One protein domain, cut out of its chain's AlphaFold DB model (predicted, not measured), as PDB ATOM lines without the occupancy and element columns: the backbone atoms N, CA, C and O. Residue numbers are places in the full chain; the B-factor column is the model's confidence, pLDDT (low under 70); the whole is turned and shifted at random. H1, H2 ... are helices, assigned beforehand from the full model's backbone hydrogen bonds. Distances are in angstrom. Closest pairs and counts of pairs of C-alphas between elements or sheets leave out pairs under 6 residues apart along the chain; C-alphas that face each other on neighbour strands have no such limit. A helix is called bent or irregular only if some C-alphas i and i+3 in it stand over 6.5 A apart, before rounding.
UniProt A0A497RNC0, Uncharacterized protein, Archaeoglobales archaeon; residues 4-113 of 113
ATOM      1  N   GLU A   4      36.292  33.090  29.540       87.88
ATOM      2  CA  GLU A   4      34.911  33.469  29.797       87.88
ATOM      3  C   GLU A   4      34.439  32.978  31.175       87.88
ATOM      4  O   GLU A   4      33.767  33.726  31.885       87.88
ATOM      5  N   ASP A   5      34.847  31.772  31.587       87.88
ATOM      6  CA  ASP A   5      34.539  31.243  32.921       87.88
ATOM      7  C   ASP A   5      35.201  32.080  34.031       87.88
ATOM      8  O   ASP A   5      34.564  32.367  35.045       87.88
ATOM      9  N   GLU A   6      36.460  32.499  33.847       90.69
ATOM     10  CA  GLU A   6      37.164  33.331  34.837       90.69
ATOM     11  C   GLU A   6      36.555  34.728  34.944       90.69
ATOM     12  O   GLU A   6      36.402  35.263  36.041       90.69
ATOM     13  N   ILE A   7      36.180  35.319  33.805       86.44
ATOM     14  CA  ILE A   7      35.514  36.623  33.768       86.44
ATOM     15  C   ILE A   7      34.173  36.543  34.498       86.44
ATOM     16  O   ILE A   7      33.912  37.373  35.367       86.44
ATOM     17  N   ALA A   8      33.360  35.523  34.217       89.06
ATOM     18  CA  ALA A   8      32.082  35.334  34.895       89.06
ATOM     19  C   ALA A   8      32.254  35.159  36.416       89.06
ATOM     20  O   ALA A   8      31.534  35.784  37.197       89.06
ATOM     21  N   ALA A   9      33.246  34.373  36.852       86.88
ATOM     22  CA  ALA A   9      33.560  34.206  38.270       86.88
ATOM     23  C   ALA A   9      33.973  35.534  38.934       86.88
ATOM     24  O   ALA A   9      33.496  35.865  40.023       86.88
ATOM     25  N   MET A  10      34.815  36.330  38.266       89.25
ATOM     26  CA  MET A  10      35.203  37.664  38.730       89.25
ATOM     27  C   MET A  10      34.008  38.624  38.812       89.25
ATOM     28  O   MET A  10      33.881  39.352  39.798       89.25
ATOM     29  N   GLU A  11      33.114  38.626  37.824       87.00
ATOM     30  CA  GLU A  11      31.905  39.460  37.820       87.00
ATOM     31  C   GLU A  11      30.948  39.104  38.964       87.00
ATOM     32  O   GLU A  11      30.410  39.994  39.627       87.00
ATOM     33  N   ASP A  12      30.749  37.815  39.230       88.12
ATOM     34  CA  ASP A  12      29.907  37.350  40.334       88.12
ATOM     35  C   ASP A  12      30.484  37.705  41.704       88.12
ATOM     36  O   ASP A  12      29.739  38.031  42.635       88.12
ATOM     37  N   LEU A  13      31.810  37.700  41.826       87.25
ATOM     38  CA  LEU A  13      32.494  38.220  42.998       87.25
ATOM     39  C   LEU A  13      32.262  39.736  43.114       87.25
ATOM     40  O   LEU A  13      31.817  40.197  44.164       87.25
ATOM     41  N   LEU A  14      32.488  40.519  42.056       85.38
ATOM     42  CA  LEU A  14      32.358  41.984  42.091       85.38
ATOM     43  C   LEU A  14      30.967  42.467  42.532       85.38
ATOM     44  O   LEU A  14      30.867  43.482  43.220       85.38
ATOM     45  N   LYS A  15      29.899  41.721  42.222       84.62
ATOM     46  CA  LYS A  15      28.529  42.007  42.700       84.62
ATOM     47  C   LYS A  15      28.392  41.983  44.229       84.62
ATOM     48  O   LYS A  15      27.437  42.541  44.760       84.62
ATOM     49  N   GLN A  16      29.312  41.322  44.927       80.81
ATOM     50  CA  GLN A  16      29.324  41.178  46.384       80.81
ATOM     51  C   GLN A  16      30.191  42.242  47.077       80.81
ATOM     52  O   GLN A  16      30.265  42.262  48.306       80.81
ATOM     53  N   VAL A  17      30.862  43.117  46.315       80.00
ATOM     54  CA  VAL A  17      31.697  44.192  46.865       80.00
ATOM     55  C   VAL A  17      30.814  45.288  47.444       80.00
ATOM     56  O   VAL A  17      29.937  45.831  46.777       80.00
ATOM     57  N   GLU A  18      31.082  45.648  48.694       77.75
ATOM     58  CA  GLU A  18      30.366  46.703  49.403       77.75
ATOM     59  C   GLU A  18      31.238  47.957  49.531       77.75
ATOM     60  O   GLU A  18      32.444  47.876  49.782       77.75
ATOM     61  N   PHE A  19      30.623  49.136  49.397       78.75
ATOM     62  CA  PHE A  19      31.283  50.393  49.739       78.75
ATOM     63  C   PHE A  19      31.454  50.495  51.255       78.75
ATOM     64  O   PHE A  19      30.509  50.257  52.003       78.75
ATOM     65  N   VAL A  20      32.639  50.916  51.693       70.62
ATOM     66  CA  VAL A  20      32.934  51.203  53.102       70.62
ATOM     67  C   VAL A  20      33.170  52.696  53.301       70.62
ATOM     68  O   VAL A  20      33.748  53.373  52.447       70.62
ATOM     69  N   GLN A  21      32.735  53.217  54.441       73.25
ATOM     70  CA  GLN A  21      32.925  54.596  54.862       73.25
ATOM     71  C   GLN A  21      33.856  54.684  56.071       73.25
ATOM     72  O   GLN A  21      34.102  53.725  56.806       73.25
ATOM     73  N   LYS A  22      34.407  55.880  56.295       63.72
ATOM     74  CA  LYS A  22      35.238  56.144  57.470       63.72
ATOM     75  C   LYS A  22      34.403  55.947  58.741       63.72
ATOM     76  O   LYS A  22      33.463  56.698  58.973       63.72
ATOM     77  N   GLY A  23      34.822  55.009  59.586       70.19
ATOM     78  CA  GLY A  23      34.120  54.655  60.823       70.19
ATOM     79  C   GLY A  23      33.353  53.336  60.743       70.19
ATOM     80  O   GLY A  23      32.937  52.840  61.788       70.19
ATOM     81  N   ASP A  24      33.226  52.738  59.553       67.25
ATOM     82  CA  ASP A  24      32.639  51.409  59.404       67.25
ATOM     83  C   ASP A  24      33.532  50.332  60.022       67.25
ATOM     84  O   ASP A  24      34.766  50.371  59.946       67.25
ATOM     85  N   TYR A  25      32.893  49.314  60.598       67.88
ATOM     86  CA  TYR A  25      33.589  48.109  61.024       67.88
ATOM     87  C   TYR A  25      34.026  47.314  59.794       67.88
ATOM     88  O   TYR A  25      33.204  46.789  59.041       67.88
ATOM     89  N   VAL A  26      35.339  47.181  59.601       67.81
ATOM     90  CA  VAL A  26      35.881  46.318  58.552       67.81
ATOM     91  C   VAL A  26      35.663  44.862  58.961       67.81
ATOM     92  O   VAL A  26      36.347  44.327  59.830       67.81
ATOM     93  N   LEU A  27      34.680  44.222  58.336       70.25
ATOM     94  CA  LEU A  27      34.418  42.798  58.483       70.25
ATOM     95  C   LEU A  27      35.400  41.989  57.635       70.25
ATOM     96  O   LEU A  27      35.828  42.437  56.576       70.25
ATOM     97  N   ALA A  28      35.683  40.757  58.060       71.06
ATOM     98  CA  ALA A  28      36.561  39.817  57.357       71.06
ATOM     99  C   ALA A  28      36.203  39.620  55.870       71.06
ATOM    100  O   ALA A  28      37.087  39.390  55.050       71.06
ATOM    101  N   ARG A  29      34.924  39.763  55.505       71.88
ATOM    102  CA  ARG A  29      34.465  39.694  54.108       71.88
ATOM    103  C   ARG A  29      35.100  40.757  53.200       71.88
ATOM    104  O   ARG A  29      35.313  40.471  52.032       71.88
ATOM    105  N   HIS A  30      35.446  41.940  53.718       73.75
ATOM    106  CA  HIS A  30      35.982  43.038  52.904       73.75
ATOM    107  C   HIS A  30      37.411  42.759  52.383       73.75
ATOM    108  O   HIS A  30      37.632  42.913  51.188       73.75
ATOM    109  N   PRO A  31      38.388  42.311  53.203       72.56
ATOM    110  CA  PRO A  31      39.693  41.890  52.691       72.56
ATOM    111  C   PRO A  31      39.668  40.493  52.051       72.56
ATOM    112  O   PRO A  31      40.388  40.263  51.082       72.56
ATOM    113  N   ASN A  32      38.834  39.565  52.545       83.88
ATOM    114  CA  ASN A  32      38.773  38.203  51.998       83.88
ATOM    115  C   ASN A  32      38.188  38.160  50.587       83.88
ATOM    116  O   ASN A  32      38.546  37.262  49.834       83.88
ATOM    117  N   PHE A  33      37.362  39.141  50.221       84.81
ATOM    118  CA  PHE A  33      36.897  39.332  48.853       84.81
ATOM    119  C   PHE A  33      38.048  39.250  47.838       84.81
ATOM    120  O   PHE A  33      38.000  38.484  46.881       84.81
ATOM    121  N   PHE A  34      39.127  39.995  48.081       85.50
ATOM    122  CA  PHE A  34      40.267  40.030  47.170       85.50
ATOM    123  C   PHE A  34      41.048  38.715  47.161       85.50
ATOM    124  O   PHE A  34      41.619  38.352  46.136       85.50
ATOM    125  N   ALA A  35      41.048  37.982  48.276       86.94
ATOM    126  CA  ALA A  35      41.638  36.650  48.337       86.94
ATOM    127  C   ALA A  35      40.878  35.636  47.467       86.94
ATOM    128  O   ALA A  35      41.497  34.715  46.944       86.94
ATOM    129  N   ASP A  36      39.566  35.820  47.300       88.88
ATOM    130  CA  ASP A  36      38.736  35.010  46.403       88.88
ATOM    131  C   ASP A  36      38.839  35.474  44.942       88.88
ATOM    132  O   ASP A  36      38.820  34.656  44.029       88.88
ATOM    133  N   PHE A  37      39.007  36.777  44.709       91.25
ATOM    134  CA  PHE A  37      39.093  37.368  43.371       91.25
ATOM    135  C   PHE A  37      40.424  37.092  42.655       91.25
ATOM    136  O   PHE A  37      40.450  36.756  41.472       91.25
ATOM    137  N   LEU A  38      41.547  37.251  43.358       93.44
ATOM    138  CA  LEU A  38      42.883  37.234  42.755       93.44
ATOM    139  C   LEU A  38      43.272  35.921  42.047       93.44
ATOM    140  O   LEU A  38      43.941  36.011  41.014       93.44
ATOM    141  N   PRO A  39      42.877  34.723  42.521       94.00
ATOM    142  CA  PRO A  39      43.112  33.482  41.786       94.00
ATOM    143  C   PRO A  39      42.468  33.476  40.391       94.00
ATOM    144  O   PRO A  39      43.125  33.100  39.423       94.00
ATOM    145  N   HIS A  40      41.225  33.957  40.277       94.25
ATOM    146  CA  HIS A  40      40.518  34.061  38.996       94.25
ATOM    147  C   HIS A  40      41.159  35.104  38.079       94.25
ATOM    148  O   HIS A  40      41.378  34.854  36.895       94.25
ATOM    149  N   ALA A  41      41.551  36.251  38.641       93.81
ATOM    150  CA  ALA A  41      42.264  37.283  37.894       93.81
ATOM    151  C   ALA A  41      43.598  36.771  37.326       93.81
ATOM    152  O   ALA A  41      43.928  37.050  36.175       93.81
ATOM    153  N   TYR A  42      44.351  35.991  38.102       96.69
ATOM    154  CA  TYR A  42      45.594  35.386  37.634       96.69
ATOM    155  C   TYR A  42      45.368  34.407  36.478       96.69
ATOM    156  O   TYR A  42      46.051  34.517  35.458       96.69
ATOM    157  N   GLU A  43      44.410  33.483  36.599       96.31
ATOM    158  CA  GLU A  43      44.135  32.524  35.522       96.31
ATOM    159  C   GLU A  43      43.617  33.225  34.258       96.31
ATOM    160  O   GLU A  43      44.063  32.894  33.160       96.31
ATOM    161  N   ALA A  44      42.791  34.268  34.393       94.50
ATOM    162  CA  ALA A  44      42.350  35.082  33.261       94.50
ATOM    163  C   ALA A  44      43.527  35.757  32.532       94.50
ATOM    164  O   ALA A  44      43.629  35.679  31.306       94.50
ATOM    165  N   VAL A  45      44.445  36.393  33.266       96.00
ATOM    166  CA  VAL A  45      45.620  37.071  32.683       96.00
ATOM    167  C   VAL A  45      46.579  36.072  32.030       96.00
ATOM    168  O   VAL A  45      47.110  36.321  30.946       96.00
ATOM    169  N   LYS A  46      46.776  34.908  32.648       96.69
ATOM    170  CA  LYS A  46      47.583  33.819  32.091       96.69
ATOM    171  C   LYS A  46      46.974  33.256  30.805       96.69
ATOM    172  O   LYS A  46      47.695  33.021  29.837       96.69
ATOM    173  N   GLU A  47      45.657  33.073  30.771       95.88
ATOM    174  CA  GLU A  47      44.919  32.643  29.582       95.88
ATOM    175  C   GLU A  47      44.982  33.698  28.465       95.88
ATOM    176  O   GLU A  47      45.169  33.348  27.298       95.88
ATOM    177  N   LEU A  48      44.910  34.989  28.807       94.56
ATOM    178  CA  LEU A  48      45.119  36.094  27.865       94.56
ATOM    179  C   LEU A  48      46.520  36.058  27.246       94.56
ATOM    180  O   LEU A  48      46.641  36.153  26.023       94.56
ATOM    181  N   TYR A  49      47.570  35.869  28.052       96.25
ATOM    182  CA  TYR A  49      48.929  35.716  27.527       96.25
ATOM    183  C   TYR A  49      49.052  34.473  26.638       96.25
ATOM    184  O   TYR A  49      49.630  34.557  25.556       96.25
ATOM    185  N   ARG A  50      48.438  33.339  27.010       96.25
ATOM    186  CA  ARG A  50      48.426  32.144  26.149       96.25
ATOM    187  C   ARG A  50      47.795  32.439  24.788       96.25
ATOM    188  O   ARG A  50      48.395  32.124  23.766       96.25
ATOM    189  N   LYS A  51      46.633  33.096  24.766       94.56
ATOM    190  CA  LYS A  51      45.956  33.513  23.526       94.56
ATOM    191  C   LYS A  51      46.798  34.494  22.705       94.56
ATOM    192  O   LYS A  51      46.774  34.427  21.479       94.56
ATOM    193  N   TYR A  52      47.542  35.392  23.355       95.44
ATOM    194  CA  TYR A  52      48.508  36.264  22.683       95.44
ATOM    195  C   TYR A  52      49.589  35.441  21.972       95.44
ATOM    196  O   TYR A  52      49.733  35.582  20.759       95.44
ATOM    197  N   VAL A  53      50.266  34.529  22.680       96.56
ATOM    198  CA  VAL A  53      51.320  33.667  22.112       96.56
ATOM    199  C   VAL A  53      50.770  32.796  20.980       96.56
ATOM    200  O   VAL A  53      51.400  32.671  19.936       96.56
ATOM    201  N   GLU A  54      49.574  32.222  21.143       96.25
ATOM    202  CA  GLU A  54      48.901  31.437  20.096       96.25
ATOM    203  C   GLU A  54      48.621  32.271  18.833       96.25
ATOM    204  O   GLU A  54      48.716  31.759  17.718       96.25
ATOM    205  N   LYS A  55      48.284  33.557  18.995       94.69
ATOM    206  CA  LYS A  55      47.960  34.472  17.894       94.69
ATOM    207  C   LYS A  55      49.204  35.018  17.188       94.69
ATOM    208  O   LYS A  55      49.173  35.176  15.969       94.69
ATOM    209  N   THR A  56      50.250  35.371  17.932       94.50
ATOM    210  CA  THR A  56      51.432  36.076  17.402       94.50
ATOM    211  C   THR A  56      52.624  35.154  17.162       94.50
ATOM    212  O   THR A  56      53.467  35.455  16.322       94.50
ATOM    213  N   GLY A  57      52.700  34.027  17.873       94.75
ATOM    214  CA  GLY A  57      53.879  33.164  17.930       94.75
ATOM    215  C   GLY A  57      55.030  33.736  18.766       94.75
ATOM    216  O   GLY A  57      56.111  33.148  18.780       94.75
ATOM    217  N   GLU A  58      54.826  34.865  19.449       93.88
ATOM    218  CA  GLU A  58      55.858  35.562  20.218       93.88
ATOM    219  C   GLU A  58      55.690  35.348  21.723       93.88
ATOM    220  O   GLU A  58      54.581  35.403  22.247       93.88
ATOM    221  N   THR A  59      56.809  35.180  22.427       95.44
ATOM    222  CA  THR A  59      56.881  35.140  23.894       95.44
ATOM    223  C   THR A  59      57.534  36.411  24.436       95.44
ATOM    224  O   THR A  59      58.411  36.983  23.786       95.44
ATOM    225  N   ASP A  60      57.166  36.828  25.645       95.62
ATOM    226  CA  ASP A  60      57.770  37.961  26.350       95.62
ATOM    227  C   ASP A  60      58.249  37.512  27.743       95.62
ATOM    228  O   ASP A  60      57.455  37.136  28.610       95.62
ATOM    229  N   SER A  61      59.567  37.545  27.953       96.81
ATOM    230  CA  SER A  61      60.197  37.095  29.199       96.81
ATOM    231  C   SER A  61      59.794  37.927  30.414       96.81
ATOM    232  O   SER A  61      59.791  37.407  31.530       96.81
ATOM    233  N   ASP A  62      59.456  39.206  30.221       96.38
ATOM    234  CA  ASP A  62      59.017  40.071  31.316       96.38
ATOM    235  C   ASP A  62      57.614  39.658  31.776       96.38
ATOM    236  O   ASP A  62      57.373  39.511  32.976       96.38
ATOM    237  N   ILE A  63      56.718  39.358  30.825       96.62
ATOM    238  CA  ILE A  63      55.382  38.823  31.127       96.62
ATOM    239  C   ILE A  63      55.490  37.499  31.893       96.62
ATOM    240  O   ILE A  63      54.834  37.322  32.919       96.62
ATOM    241  N   GLU A  64      56.336  36.577  31.434       97.62
ATOM    242  CA  GLU A  64      56.544  35.281  32.092       97.62
ATOM    243  C   GLU A  64      57.087  35.439  33.514       97.62
ATOM    244  O   GLU A  64      56.624  34.773  34.446       97.62
ATOM    245  N   HIS A  65      58.025  36.369  33.703       97.44
ATOM    246  CA  HIS A  65      58.560  36.701  35.015       97.44
ATOM    247  C   HIS A  65      57.476  37.238  35.960       97.44
ATOM    248  O   HIS A  65      57.381  36.798  37.110       97.44
ATOM    249  N   TRP A  66      56.631  38.159  35.493       98.00
ATOM    250  CA  TRP A  66      55.560  38.733  36.308       98.00
ATOM    251  C   TRP A  66      54.438  37.738  36.605       98.00
ATOM    252  O   TRP A  66      53.930  37.731  37.725       98.00
ATOM    253  N   LEU A  67      54.102  36.844  35.672       97.38
ATOM    254  CA  LEU A  67      53.167  35.743  35.925       97.38
ATOM    255  C   LEU A  67      53.700  34.790  37.000       97.38
ATOM    256  O   LEU A  67      52.979  34.467  37.945       97.38
ATOM    257  N   ALA A  68      54.970  34.387  36.918       96.69
ATOM    258  CA  ALA A  68      55.588  33.554  37.950       96.69
ATOM    259  C   ALA A  68      55.621  34.268  39.316       96.69
ATOM    260  O   ALA A  68      55.372  33.661  40.361       96.69
ATOM    261  N   MET A  69      55.883  35.579  39.314       95.50
ATOM    262  CA  MET A  69      55.851  36.410  40.516       95.50
ATOM    263  C   MET A  69      54.446  36.474  41.133       95.50
ATOM    264  O   MET A  69      54.315  36.311  42.349       95.50
ATOM    265  N   ALA A  70      53.404  36.678  40.322       95.56
ATOM    266  CA  ALA A  70      52.012  36.681  40.770       95.56
ATOM    267  C   ALA A  70      51.627  35.334  41.398       95.56
ATOM    268  O   ALA A  70      51.080  35.303  42.499       95.56
ATOM    269  N   GLU A  71      51.986  34.222  40.751       96.19
ATOM    270  CA  GLU A  71      51.692  32.873  41.243       96.19
ATOM    271  C   GLU A  71      52.351  32.593  42.602       96.19
ATOM    272  O   GLU A  71      51.731  32.041  43.516       96.19
ATOM    273  N   ALA A  72      53.613  32.994  42.768       94.00
ATOM    274  CA  ALA A  72      54.317  32.846  44.037       94.00
ATOM    275  C   ALA A  72      53.643  33.654  45.158       94.00
ATOM    276  O   ALA A  72      53.522  33.175  46.286       94.00
ATOM    277  N   ARG A  73      53.171  34.864  44.843       92.12
ATOM    278  CA  ARG A  73      52.551  35.786  45.804       92.12
ATOM    279  C   ARG A  73      51.106  35.422  46.139       92.12
ATOM    280  O   ARG A  73      50.698  35.624  47.279       92.12
ATOM    281  N   LEU A  74      50.369  34.786  45.225       92.62
ATOM    282  CA  LEU A  74      49.047  34.211  45.511       92.62
ATOM    283  C   LEU A  74      49.094  33.256  46.711       92.62
ATOM    284  O   LEU A  74      48.215  33.286  47.568       92.62
ATOM    285  N   LYS A  75      50.166  32.463  46.824       90.75
ATOM    286  CA  LYS A  75      50.379  31.509  47.928       90.75
ATOM    287  C   LYS A  75      50.596  32.198  49.282       90.75
ATOM    288  O   LYS A  75      50.512  31.544  50.318       90.75
ATOM    289  N   MET A  76      50.884  33.500  49.283       88.50
ATOM    290  CA  MET A  76      51.099  34.307  50.486       88.50
ATOM    291  C   MET A  76      49.821  34.989  50.983       88.50
ATOM    292  O   MET A  76      49.826  35.546  52.082       88.50
ATOM    293  N   ILE A  77      48.735  34.961  50.202       88.50
ATOM    294  CA  ILE A  77      47.463  35.550  50.610       88.50
ATOM    295  C   ILE A  77      46.897  34.757  51.787       88.50
ATOM    296  O   ILE A  77      46.710  33.542  51.726       88.50
ATOM    297  N   GLN A  78      46.587  35.472  52.865       83.50
ATOM    298  CA  GLN A  78      45.961  34.910  54.054       83.50
ATOM    299  C   GLN A  78      44.560  35.485  54.216       83.50
ATOM    300  O   GLN A  78      44.357  36.696  54.128       83.50
ATOM    301  N   ARG A  79      43.593  34.604  54.482       83.56
ATOM    302  CA  ARG A  79      42.236  35.018  54.847       83.56
ATOM    303  C   ARG A  79      42.218  35.470  56.302       83.56
ATOM    304  O   ARG A  79      42.804  34.822  57.166       83.56
ATOM    305  N   VAL A  80      41.490  36.541  56.568       78.38
ATOM    306  CA  VAL A  80      41.281  37.111  57.901       78.38
ATOM    307  C   VAL A  80      40.021  36.496  58.515       78.38
ATOM    308  O   VAL A  80      39.020  36.333  57.810       78.38
ATOM    309  N   LYS A  81      40.028  36.134  59.805       73.31
ATOM    310  CA  LYS A  81      38.813  35.680  60.507       73.31
ATOM    311  C   LYS A  81      38.072  36.857  61.135       73.31
ATOM    312  O   LYS A  81      38.605  37.948  61.320       73.31
ATOM    313  N   TRP A  82      36.802  36.642  61.467       55.25
ATOM    314  CA  TRP A  82      36.023  37.631  62.205       55.25
ATOM    315  C   TRP A  82      36.634  37.864  63.598       55.25
ATOM    316  O   TRP A  82      36.874  36.904  64.327       55.25
ATOM    317  N   GLY A  83      36.886  39.130  63.946       62.19
ATOM    318  CA  GLY A  83      37.545  39.526  65.197       62.19
ATOM    319  C   GLY A  83      39.076  39.619  65.128       62.19
ATOM    320  O   GLY A  83      39.677  40.111  66.082       62.19
ATOM    321  N   ASP A  84      39.706  39.210  64.020       66.31
ATOM    322  CA  ASP A  84      41.152  39.365  63.838       66.31
ATOM    323  C   ASP A  84      41.525  40.820  63.534       66.31
ATOM    324  O   ASP A  84      40.834  41.538  62.803       66.31
ATOM    325  N   LEU A  85      42.681  41.242  64.046       67.62
ATOM    326  CA  LEU A  85      43.294  42.498  63.642       67.62
ATOM    327  C   LEU A  85      43.844  42.347  62.216       67.62
ATOM    328  O   LEU A  85      44.668  41.473  61.944       67.62
ATOM    329  N   VAL A  86      43.410  43.213  61.298       69.44
ATOM    330  CA  VAL A  86      43.977  43.255  59.945       69.44
ATOM    331  C   VAL A  86      45.422  43.743  60.041       69.44
ATOM    332  O   VAL A  86      45.679  44.901  60.364       69.44
ATOM    333  N   LEU A  87      46.368  42.848  59.768       72.25
ATOM    334  CA  LEU A  87      47.787  43.167  59.701       72.25
ATOM    335  C   LEU A  87      48.142  43.719  58.321       72.25
ATOM    336  O   LEU A  87      47.546  43.337  57.313       72.25
ATOM    337  N   THR A  88      49.187  44.543  58.259       75.94
ATOM    338  CA  THR A  88      49.719  45.089  57.000       75.94
ATOM    339  C   THR A  88      50.018  43.989  55.978       75.94
ATOM    340  O   THR A  88      49.781  44.175  54.790       75.94
ATOM    341  N   VAL A  89      50.468  42.813  56.433       75.06
ATOM    342  CA  VAL A  89      50.748  41.661  55.561       75.06
ATOM    343  C   VAL A  89      49.504  41.153  54.822       75.06
ATOM    344  O   VAL A  89      49.621  40.769  53.664       75.06
ATOM    345  N   HIS A  90      48.314  41.215  55.431       75.38
ATOM    346  CA  HIS A  90      47.075  40.760  54.790       75.38
ATOM    347  C   HIS A  90      46.706  41.643  53.598       75.38
ATOM    348  O   HIS A  90      46.214  41.145  52.594       75.38
ATOM    349  N   HIS A  91      46.959  42.948  53.696       79.31
ATOM    350  CA  HIS A  91      46.698  43.880  52.605       79.31
ATOM    351  C   HIS A  91      47.824  43.868  51.567       79.31
ATOM    352  O   HIS A  91      47.562  43.771  50.370       79.31
ATOM    353  N   ASN A  92      49.080  43.916  52.016       83.62
ATOM    354  CA  ASN A  92      50.228  43.972  51.116       83.62
ATOM    355  C   ASN A  92      50.332  42.724  50.242       83.62
ATOM    356  O   ASN A  92      50.619  42.866  49.062       83.62
ATOM    357  N   ALA A  93      50.013  41.534  50.766       85.81
ATOM    358  CA  ALA A  93      50.001  40.311  49.966       85.81
ATOM    359  C   ALA A  93      49.019  40.393  48.781       85.81
ATOM    360  O   ALA A  93      49.325  39.896  47.702       85.81
ATOM    361  N   LEU A  94      47.870  41.062  48.949       88.56
ATOM    362  CA  LEU A  94      46.912  41.283  47.860       88.56
ATOM    363  C   LEU A  94      47.494  42.233  46.806       88.56
ATOM    364  O   LEU A  94      47.477  41.933  45.614       88.56
ATOM    365  N   VAL A  95      48.047  43.365  47.250       88.56
ATOM    366  CA  VAL A  95      48.686  44.365  46.373       88.56
ATOM    367  C   VAL A  95      49.859  43.756  45.605       88.56
ATOM    368  O   VAL A  95      50.053  44.040  44.422       88.56
ATOM    369  N   ASP A  96      50.619  42.889  46.264       90.56
ATOM    370  CA  ASP A  96      51.759  42.198  45.689       90.56
ATOM    371  C   ASP A  96      51.343  41.264  44.542       90.56
ATOM    372  O   ASP A  96      52.148  41.058  43.638       90.56
ATOM    373  N   VAL A  97      50.106  40.758  44.502       93.62
ATOM    374  CA  VAL A  97      49.585  40.015  43.339       93.62
ATOM    375  C   VAL A  97      49.012  40.951  42.275       93.62
ATOM    376  O   VAL A  97      49.288  40.755  41.095       93.62
ATOM    377  N   PHE A  98      48.265  41.988  42.665       92.81
ATOM    378  CA  PHE A  98      47.675  42.931  41.706       92.81
ATOM    379  C   PHE A  98      48.723  43.607  40.817       92.81
ATOM    380  O   PHE A  98      48.533  43.680  39.607       92.81
ATOM    381  N   LYS A  99      49.843  44.063  41.393       93.69
ATOM    382  CA  LYS A  99      50.867  44.808  40.645       93.69
ATOM    383  C   LYS A  99      51.475  44.014  39.477       93.69
ATOM    384  O   LYS A  99      51.497  44.535  38.368       93.69
ATOM    385  N   PRO A 100      51.959  42.770  39.658       95.19
ATOM    386  CA  PRO A 100      52.405  41.949  38.537       95.19
ATOM    387  C   PRO A 100      51.327  41.703  37.479       95.19
ATOM    388  O   PRO A 100      51.642  41.768  36.296       95.19
ATOM    389  N   LEU A 101      50.069  41.467  37.873       96.06
ATOM    390  CA  LEU A 101      48.976  41.267  36.913       96.06
ATOM    391  C   LEU A 101      48.710  42.525  36.075       96.06
ATOM    392  O   LEU A 101      48.553  42.429  34.861       96.06
ATOM    393  N   GLU A 102      48.719  43.701  36.705       96.12
ATOM    394  CA  GLU A 102      48.618  44.996  36.025       96.12
ATOM    395  C   GLU A 102      49.758  45.187  35.014       96.12
ATOM    396  O   GLU A 102      49.500  45.530  33.862       96.12
ATOM    397  N   MET A 103      51.007  44.898  35.401       96.88
ATOM    398  CA  MET A 103      52.158  45.006  34.493       96.88
ATOM    399  C   MET A 103      52.035  44.079  33.277       96.88
ATOM    400  O   MET A 103      52.360  44.490  32.165       96.88
ATOM    401  N   VAL A 104      51.533  42.852  33.463       96.69
ATOM    402  CA  VAL A 104      51.278  41.928  32.346       96.69
ATOM    403  C   VAL A 104      50.233  42.502  31.394       96.69
ATOM    404  O   VAL A 104      50.450  42.496  30.185       96.69
ATOM    405  N   LEU A 105      49.116  43.010  31.921       95.38
ATOM    406  CA  LEU A 105      48.040  43.576  31.107       95.38
ATOM    407  C   LEU A 105      48.503  44.803  30.316       95.38
ATOM    408  O   LEU A 105      48.273  44.854  29.110       95.38
ATOM    409  N   LEU A 106      49.210  45.737  30.960       95.81
ATOM    410  CA  LEU A 106      49.774  46.915  30.293       95.81
ATOM    411  C   LEU A 106      50.751  46.517  29.185       95.81
ATOM    412  O   LEU A 106      50.695  47.044  28.079       95.81
ATOM    413  N   ARG A 107      51.619  45.535  29.446       95.19
ATOM    414  CA  ARG A 107      52.581  45.052  28.451       95.19
ATOM    415  C   ARG A 107      51.908  44.347  27.277       95.19
ATOM    416  O   ARG A 107      52.350  44.497  26.142       95.19
ATOM    417  N   LEU A 108      50.852  43.578  27.532       94.00
ATOM    418  CA  LEU A 108      50.040  42.974  26.478       94.00
ATOM    419  C   LEU A 108      49.342  44.039  25.629       94.00
ATOM    420  O   LEU A 108      49.314  43.906  24.407       94.00
ATOM    421  N   GLU A 109      48.815  45.092  26.253       93.50
ATOM    422  CA  GLU A 109      48.208  46.227  25.554       93.50
ATOM    423  C   GLU A 109      49.231  46.943  24.660       93.50
ATOM    424  O   GLU A 109      48.960  47.139  23.478       93.50
ATOM    425  N   GLU A 110      50.441  47.218  25.161       93.12
ATOM    426  CA  GLU A 110      51.550  47.790  24.374       93.12
ATOM    427  C   GLU A 110      51.935  46.944  23.150       93.12
ATOM    428  O   GLU A 110      52.390  47.482  22.144       93.12
ATOM    429  N   ARG A 111      51.809  45.616  23.245       89.50
ATOM    430  CA  ARG A 111      52.162  44.677  22.168       89.50
ATOM    431  C   ARG A 111      51.039  44.478  21.149       89.50
ATOM    432  O   ARG A 111      51.309  44.031  20.036       89.50
ATOM    433  N   LEU A 112      49.790  44.714  21.551       86.38
ATOM    434  CA  LEU A 112      48.595  44.509  20.729       86.38
ATOM    435  C   LEU A 112      48.067  45.799  20.084       86.38
ATOM    436  O   LEU A 112      47.300  45.691  19.123       86.38
ATOM    437  N   GLY A 113      48.424  46.967  20.630       64.81
ATOM    438  CA  GLY A 113      48.153  48.296  20.065       64.81
ATOM    439  C   GLY A 113      49.079  48.664  18.913       64.81
ATOM    440  O   GLY A 113      48.625  49.463  18.063       64.81
TER     441      GLY A 113
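This is residues 4 to 113 of the 113 residues of an uncharacterized protein of Archaeoglobales archaeon (UniProt A0A497RNC0). Three helices, H2b, H3 and H4, make an elongated up-and-down bundle, and a shorter helix, H1, packs on the outside of it, along H2 and away from H3 and H4. H2 is bent and its first arm, H2a, reaches past the bundle contact of H2b toward the end where the two long links, residues 15 to 28 and 75 to 87, loop out, while the tight link from H2 to H3 turns at the other end. The printed part has 110 residues with four named helices, in the order H1, H2, H3, H4, and no named strand; the class is all helix. The whole is only just compact, close to loose, with a radius of gyration of the C-alphas of 15.8 A, and its C-alphas span 50 by 26 by 21 A.

The printed part begins with H1, residues 4 to 14. H2, residues 29 to 56, was assigned as one helix by its hydrogen bonds, but it is bent: C-alphas 36 and 39 are 6.5 A apart, and its arms H2a, residues 29 to 36, and H2b, residues 39 to 56, stand at a shallow tilt of 34 degrees, only just short of steep. H1 touches H2b, and H2b touches H1 with residues 40 to 44 alone; the closest C-alphas, those of Glu 6 and His 40, are 5.4 A apart, and the two run opposite ways at a shallow tilt of 32 degrees, only just short of steep. H1 and H2a are close but not clearly touching, with the closest C-alphas, those of Leu 13 and Phe 33, 7.4 A apart. Next comes H3, residues 61 to 74, which forms a helical hairpin with H2b. They touch through residues 39 to 46 of H2b alone, with the closest C-alphas, those of Lys 46 and Leu 67, 7.0 A apart, and run opposite ways at a shallow tilt of 17 degrees. H4, residues 88 to 112, forms a second helical hairpin with H3: they touch with 24 pairs of C-alphas within 8 A, the closest being those of Ala 70 and Val 97 at 4.9 A, and run opposite ways at a shallow tilt of 24 degrees. H4 touches H2b with residues 101 to 108 alone, the C-alphas of Tyr 42 and Leu 101 being the closest at 6.8 A; they run the same way at a shallow tilt of 18 degrees. H4 touches H2a with residues 90 to 94 alone, at a steep tilt of 48 degrees, with the C-alphas of Phe 34 and Leu 94 closest at 6.8 A. H1 is apart from H3 and from H4, and H2a is only just apart from H3, with a closest distance of 8.3 A. In H1, H2b and H3 every O i to N i+4 pair is within hydrogen-bond range; in H2a 2 of 4 are, and in H4 19 of 21.

H1 begins at C-alpha 4, at (34.911, 33.469, 29.797), and measures 15.2 A from first to last C-alpha. H2a measures 10.0 A and H2b 25.9 A, the latter ending at C-alpha 56, at (51.432, 36.076, 17.402). H3 measures 20.0 A. H4 measures 36.3 A and ends at C-alpha 112, at (48.595, 44.509, 20.729).

The two C-alphas farthest apart, those of Gly 23 and Gly 57, are 51.9 A apart. The printed part has no cut and ends at residue 113, the chain's last residue. The links from H1 to H2, 14 residues, and from H3 to H4, 13 residues, are long; the link from H2 to H3, 4 residues, is tight. The mean pLDDT of the printed part is 86.9, and the model's confidence is under 70 at residue 22, residues 24 to 26, residues 82 to 86 and residue 113.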